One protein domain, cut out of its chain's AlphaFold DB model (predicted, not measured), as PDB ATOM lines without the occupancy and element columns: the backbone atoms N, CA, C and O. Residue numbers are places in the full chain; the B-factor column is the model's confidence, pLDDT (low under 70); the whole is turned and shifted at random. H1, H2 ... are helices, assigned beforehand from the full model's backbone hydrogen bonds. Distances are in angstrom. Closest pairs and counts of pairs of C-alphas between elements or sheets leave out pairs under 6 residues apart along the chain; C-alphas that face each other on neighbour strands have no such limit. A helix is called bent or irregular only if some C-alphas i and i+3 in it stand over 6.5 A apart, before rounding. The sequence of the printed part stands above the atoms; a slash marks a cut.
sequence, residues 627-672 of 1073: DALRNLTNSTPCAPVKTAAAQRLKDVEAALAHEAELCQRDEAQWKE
ATOM      1  N   ASP A 627     -46.742  23.902  15.184       87.31
ATOM      2  CA  ASP A 627     -47.698  23.086  14.433       87.31
ATOM      3  C   ASP A 627     -48.367  22.030  15.319       87.31
ATOM      4  O   ASP A 627     -49.584  21.846  15.233       87.31
ATOM      5  N   ALA A 628     -47.638  21.398  16.244       87.81
ATOM      6  CA  ALA A 628     -48.248  20.522  17.241       87.81
ATOM      7  C   ALA A 628     -49.185  21.290  18.194       87.81
ATOM      8  O   ALA A 628     -50.290  20.816  18.471       87.81
ATOM      9  N   LEU A 629     -48.808  22.496  18.644       91.12
ATOM     10  CA  LEU A 629     -49.678  23.353  19.467       91.12
ATOM     11  C   LEU A 629     -50.948  23.782  18.715       91.12
ATOM     12  O   LEU A 629     -52.044  23.754  19.285       91.12
ATOM     13  N   ARG A 630     -50.833  24.132  17.429       91.94
ATOM     14  CA  ARG A 630     -51.956  24.498  16.551       91.94
ATOM     15  C   ARG A 630     -52.885  23.308  16.304       91.94
ATOM     16  O   ARG A 630     -54.101  23.440  16.443       91.94
ATOM     17  N   ASN A 631     -52.324  22.130  16.034       91.38
ATOM     18  CA  ASN A 631     -53.077  20.884  15.883       91.38
ATOM     19  C   ASN A 631     -53.815  20.494  17.170       91.38
ATOM     20  O   ASN A 631     -54.998  20.149  17.105       91.38
ATOM     21  N   LEU A 632     -53.178  20.608  18.342       90.50
ATOM     22  CA  LEU A 632     -53.843  20.360  19.623       90.50
ATOM     23  C   LEU A 632     -54.966  21.376  19.872       90.50
ATOM     24  O   LEU A 632     -56.096  20.973  20.128       90.50
ATOM     25  N   THR A 633     -54.706  22.677  19.710       90.81
ATOM     26  CA  THR A 633     -55.703  23.755  19.890       90.81
ATOM     27  C   THR A 633     -56.955  23.553  19.024       90.81
ATOM     28  O   THR A 633     -58.083  23.819  19.456       90.81
ATOM     29  N   ASN A 634     -56.777  23.043  17.804       90.31
ATOM     30  CA  ASN A 634     -57.876  22.757  16.885       90.31
ATOM     31  C   ASN A 634     -58.649  21.474  17.237       90.31
ATOM     32  O   ASN A 634     -59.843  21.408  16.948       90.31
ATOM     33  N   SER A 635     -58.007  20.486  17.871       87.81
ATOM     34  CA  SER A 635     -58.572  19.147  18.099       87.81
ATOM     35  C   SER A 635     -59.050  18.861  19.529       87.81
ATOM     36  O   SER A 635     -59.956  18.044  19.684       87.81
ATOM     37  N   THR A 636     -58.508  19.514  20.568       88.62
ATOM     38  CA  THR A 636     -58.910  19.226  21.959       88.62
ATOM     39  C   THR A 636     -60.345  19.694  22.264       88.62
ATOM     40  O   THR A 636     -60.676  20.869  22.046       88.62
ATOM     41  N   PRO A 637     -61.211  18.818  22.814       80.88
ATOM     42  CA  PRO A 637     -62.495  19.218  23.381       80.88
ATOM     43  C   PRO A 637     -62.380  19.892  24.762       80.88
ATOM     44  O   PRO A 637     -63.351  20.515  25.195       80.88
ATOM     45  N   CYS A 638     -61.247  19.801  25.474       87.69
ATOM     46  CA  CYS A 638     -61.126  20.421  26.794       87.69
ATOM     47  C   CYS A 638     -60.816  21.925  26.707       87.69
ATOM     48  O   CYS A 638     -59.705  22.330  26.367       87.69
ATOM     49  N   ALA A 639     -61.776  22.772  27.095       85.06
ATOM     50  CA  ALA A 639     -61.641  24.230  27.020       85.06
ATOM     51  C   ALA A 639     -60.434  24.818  27.802       85.06
ATOM     52  O   ALA A 639     -59.718  25.638  27.217       85.06
ATOM     53  N   PRO A 640     -60.130  24.405  29.055       85.94
ATOM     54  CA  PRO A 640     -58.882  24.771  29.736       85.94
ATOM     55  C   PRO A 640     -57.610  24.472  28.928       85.94
ATOM     56  O   PRO A 640     -56.789  25.367  28.728       85.94
ATOM     57  N   VAL A 641     -57.472  23.248  28.405       89.88
ATOM     58  CA  VAL A 641     -56.294  22.834  27.622       89.88
ATOM     59  C   VAL A 641     -56.226  23.601  26.307       89.88
ATOM     60  O   VAL A 641     -55.162  24.086  25.944       89.88
ATOM     61  N   LYS A 642     -57.363  23.795  25.633       91.06
ATOM     62  CA  LYS A 642     -57.463  24.600  24.411       91.06
ATOM     63  C   LYS A 642     -56.999  26.039  24.628       91.06
ATOM     64  O   LYS A 642     -56.287  26.584  23.792       91.06
ATOM     65  N   THR A 643     -57.366  26.636  25.761       89.38
ATOM     66  CA  THR A 643     -56.966  28.002  26.128       89.38
ATOM     67  C   THR A 643     -55.465  28.078  26.417       89.38
ATOM     68  O   THR A 643     -54.789  28.970  25.910       89.38
ATOM     69  N   ALA A 644     -54.922  27.115  27.168       89.38
ATOM     70  CA  ALA A 644     -53.491  27.040  27.463       89.38
ATOM     71  C   ALA A 644     -52.638  26.759  26.208       89.38
ATOM     72  O   ALA A 644     -51.595  27.383  26.019       89.38
ATOM     73  N   ALA A 645     -53.101  25.873  25.320       90.62
ATOM     74  CA  ALA A 645     -52.456  25.566  24.045       90.62
ATOM     75  C   ALA A 645     -52.463  26.776  23.096       90.62
ATOM     76  O   ALA A 645     -51.426  27.090  22.518       90.62
ATOM     77  N   ALA A 646     -53.587  27.497  22.996       89.75
ATOM     78  CA  ALA A 646     -53.700  28.709  22.185       89.75
ATOM     79  C   ALA A 646     -52.805  29.850  22.698       89.75
ATOM     80  O   ALA A 646     -52.176  30.541  21.898       89.75
ATOM     81  N   GLN A 647     -52.720  30.035  24.019       89.88
ATOM     82  CA  GLN A 647     -51.833  31.037  24.612       89.88
ATOM     83  C   GLN A 647     -50.363  30.688  24.340       89.88
ATOM     84  O   GLN A 647     -49.636  31.504  23.782       89.88
ATOM     85  N   ARG A 648     -49.952  29.443  24.612       91.75
ATOM     86  CA  ARG A 648     -48.585  28.978  24.342       91.75
ATOM     87  C   ARG A 648     -48.233  29.021  22.849       91.75
ATOM     88  O   ARG A 648     -47.096  29.333  22.516       91.75
ATOM     89  N   LEU A 649     -49.186  28.749  21.953       91.69
ATOM     90  CA  LEU A 649     -49.008  28.916  20.506       91.69
ATOM     91  C   LEU A 649     -48.704  30.373  20.155       91.69
ATOM     92  O   LEU A 649     -47.716  30.631  19.477       91.69
ATOM     93  N   LYS A 650     -49.508  31.314  20.662       89.00
ATOM     94  CA  LYS A 650     -49.310  32.751  20.447       89.00
ATOM     95  C   LYS A 650     -47.940  33.220  20.947       89.00
ATOM     96  O   LYS A 650     -47.287  34.007  20.269       89.00
ATOM     97  N   ASP A 651     -47.501  32.724  22.102       86.69
ATOM     98  CA  ASP A 651     -46.197  33.068  22.680       86.69
ATOM     99  C   ASP A 651     -45.033  32.513  21.832       86.69
ATOM    100  O   ASP A 651     -44.043  33.208  21.605       86.69
ATOM    101  N   VAL A 652     -45.171  31.294  21.290       88.44
ATOM    102  CA  VAL A 652     -44.194  30.691  20.362       88.44
ATOM    103  C   VAL A 652     -44.177  31.405  19.008       88.44
ATOM    104  O   VAL A 652     -43.099  31.692  18.491       88.44
ATOM    105  N   GLU A 653     -45.337  31.730  18.435       86.56
ATOM    106  CA  GLU A 653     -45.447  32.469  17.170       86.56
ATOM    107  C   GLU A 653     -44.857  33.884  17.293       86.56
ATOM    108  O   GLU A 653     -44.122  34.314  16.405       86.56
ATOM    109  N   ALA A 654     -45.096  34.578  18.411       83.38
ATOM    110  CA  ALA A 654     -44.493  35.881  18.692       83.38
ATOM    111  C   ALA A 654     -42.963  35.797  18.850       83.38
ATOM    112  O   ALA A 654     -42.246  36.634  18.305       83.38
ATOM    113  N   ALA A 655     -42.452  34.770  19.539       81.38
ATOM    114  CA  ALA A 655     -41.012  34.554  19.678       81.38
ATOM    115  C   ALA A 655     -40.331  34.252  18.329       81.38
ATOM    116  O   ALA A 655     -39.263  34.791  18.053       81.38
ATOM    117  N   LEU A 656     -40.958  33.436  17.473       83.75
ATOM    118  CA  LEU A 656     -40.446  33.125  16.132       83.75
ATOM    119  C   LEU A 656     -40.499  34.337  15.189       83.75
ATOM    120  O   LEU A 656     -39.576  34.527  14.400       83.75
ATOM    121  N   ALA A 657     -41.541  35.170  15.279       82.31
ATOM    122  CA  ALA A 657     -41.625  36.417  14.521       82.31
ATOM    123  C   ALA A 657     -40.518  37.401  14.933       82.31
ATOM    124  O   ALA A 657     -39.835  37.948  14.070       82.31
ATOM    125  N   HIS A 658     -40.278  37.558  16.237       82.25
ATOM    126  CA  HIS A 658     -39.207  38.414  16.743       82.25
ATOM    127  C   HIS A 658     -37.813  37.908  16.329       82.25
ATOM    128  O   HIS A 658     -37.004  38.684  15.834       82.25
ATOM    129  N   GLU A 659     -37.548  36.600  16.435       82.06
ATOM    130  CA  GLU A 659     -36.284  35.990  15.985       82.06
ATOM    131  C   GLU A 659     -36.047  36.208  14.473       82.06
ATOM    132  O   GLU A 659     -34.917  36.462  14.049       82.06
ATOM    133  N   ALA A 660     -37.111  36.209  13.660       83.75
ATOM    134  CA  ALA A 660     -37.038  36.539  12.237       83.75
ATOM    135  C   ALA A 660     -36.755  38.033  11.968       83.75
ATOM    136  O   ALA A 660     -35.963  38.340  11.078       83.75
ATOM    137  N   GLU A 661     -37.351  38.959  12.728       85.00
ATOM    138  CA  GLU A 661     -37.075  40.404  12.624       85.00
ATOM    139  C   GLU A 661     -35.622  40.739  12.993       85.00
ATOM    140  O   GLU A 661     -34.949  41.465  12.254       85.00
ATOM    141  N   LEU A 662     -35.111  40.160  14.090       85.00
ATOM    142  CA  LEU A 662     -33.707  40.284  14.498       85.00
ATOM    143  C   LEU A 662     -32.771  39.785  13.386       85.00
ATOM    144  O   LEU A 662     -31.821  40.474  13.015       85.00
ATOM    145  N   CYS A 663     -33.077  38.630  12.789       88.38
ATOM    146  CA  CYS A 663     -32.290  38.094  11.682       88.38
ATOM    147  C   CYS A 663     -32.346  38.929  10.400       88.38
ATOM    148  O   CYS A 663     -31.305  39.094   9.771       88.38
ATOM    149  N   GLN A 664     -33.490  39.509  10.024       88.62
ATOM    150  CA  GLN A 664     -33.566  40.393   8.852       88.62
ATOM    151  C   GLN A 664     -32.753  41.682   9.039       88.62
ATOM    152  O   GLN A 664     -32.066  42.121   8.114       88.62
ATOM    153  N   ARG A 665     -32.805  42.278  10.237       89.12
ATOM    154  CA  ARG A 665     -32.015  43.464  10.601       89.12
ATOM    155  C   ARG A 665     -30.515  43.172  10.523       89.12
ATOM    156  O   ARG A 665     -29.776  43.915   9.875       89.12
ATOM    157  N   ASP A 666     -30.085  42.088  11.161       92.19
ATOM    158  CA  ASP A 666     -28.673  41.713  11.234       92.19
ATOM    159  C   ASP A 666     -28.140  41.279   9.857       92.19
ATOM    160  O   ASP A 666     -27.019  41.632   9.499       92.19
ATOM    161  N   GLU A 667     -28.938  40.580   9.039       92.00
ATOM    162  CA  GLU A 667     -28.575  40.210   7.662       92.00
ATOM    163  C   GLU A 667     -28.385  41.440   6.759       92.00
ATOM    164  O   GLU A 667     -27.432  41.485   5.977       92.00
ATOM    165  N   ALA A 668     -29.245  42.458   6.882       89.50
ATOM    166  CA  ALA A 668     -29.132  43.690   6.102       89.50
ATOM    167  C   ALA A 668     -27.814  44.432   6.391       89.50
ATOM    168  O   ALA A 668     -27.087  44.769   5.459       89.50
ATOM    169  N   GLN A 669     -27.469  44.610   7.671       89.38
ATOM    170  CA  GLN A 669     -26.195  45.214   8.086       89.38
ATOM    171  C   GLN A 669     -24.992  44.339   7.701       89.38
ATOM    172  O   GLN A 669     -23.982  44.833   7.194       89.38
ATOM    173  N   TRP A 670     -25.103  43.019   7.874       94.38
ATOM    174  CA  TRP A 670     -24.036  42.082   7.527       94.38
ATOM    175  C   TRP A 670     -23.699  42.084   6.032       94.38
ATOM    176  O   TRP A 670     -22.542  41.911   5.642       94.38
ATOM    177  N   LYS A 671     -24.690  42.319   5.170       92.50
ATOM    178  CA  LYS A 671     -24.489  42.401   3.721       92.50
ATOM    179  C   LYS A 671     -23.586  43.568   3.308       92.50
ATOM    180  O   LYS A 671     -22.826  43.417   2.355       92.50
ATOM    181  N   GLU A 672     -23.640  44.689   4.023       89.44
ATOM    182  CA  GLU A 672     -22.779  45.855   3.781       89.44
ATOM    183  C   GLU A 672     -21.374  45.664   4.373       89.44
ATOM    184  O   GLU A 672     -20.385  46.050   3.753       89.44
TER     185      GLU A 672
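AT A GLANCE: This is residues 627 to 672 of the 1073 residues of an uncharacterized protein of Methylocella tundrae (UniProt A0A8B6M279). The model is a lopsided helical hairpin: the short helix H1 folds back beside the first part of one long, unbent helix, H2, and the rest of H2 sticks out from residue 653 to residue 672 as a free arm. H2 makes the long axis of the whole, and the turn between the helices lies near one end of that axis. The printed part has 46 residues with two named helices, in the order H1, H2, and no named strand; its class is all helix. It is extended, with a radius of gyration of the C-alphas of 15.6 A, and its C-alphas span 52 by 13 by 8 A.

HOW THE PARTS SIT: The printed part begins with H1, residues 627 to 635, and after a tight link of 3 residues comes H2, residues 639 to 672. H1 and H2 form a helical hairpin, two helices that follow each other and run opposite ways. They stand at a shallow tilt of 27 degrees. They touch, with 15 pairs of C-alphas within 8 A; the closest C-alphas are those of Thr 633 and Lys 642, 4.9 A apart. H2 touches H1 with residues 641 to 649 alone. The two centres are 16.9 A apart. In H1 every O i to N i+4 pair is within hydrogen-bond range; in H2 29 of 30 are.

IN THESE COORDINATES: H1 starts at C-alpha 627, at (-47.698, 23.086, 14.433), and measures 12.1 A from first to last C-alpha. H2 starts at C-alpha 639, at (-61.641, 24.230, 27.020), and ends at C-alpha 672, at (-22.779, 45.855, 3.781), a length of 50.2 A. Neither helix is bent.

THE WHOLE: The outline is a rod. The two C-alphas farthest apart are those of Pro 637 and Glu 672, at 51.7 A, while those of Asp 627 and Glu 672, the first and last printed, are 35.4 A apart. Residues 653 to 672, which belong to H2, stand free. The printed part has no cut, and its one link between helices is tight. The mean pLDDT of the printed part is 88.2, and no printed residue is under 70.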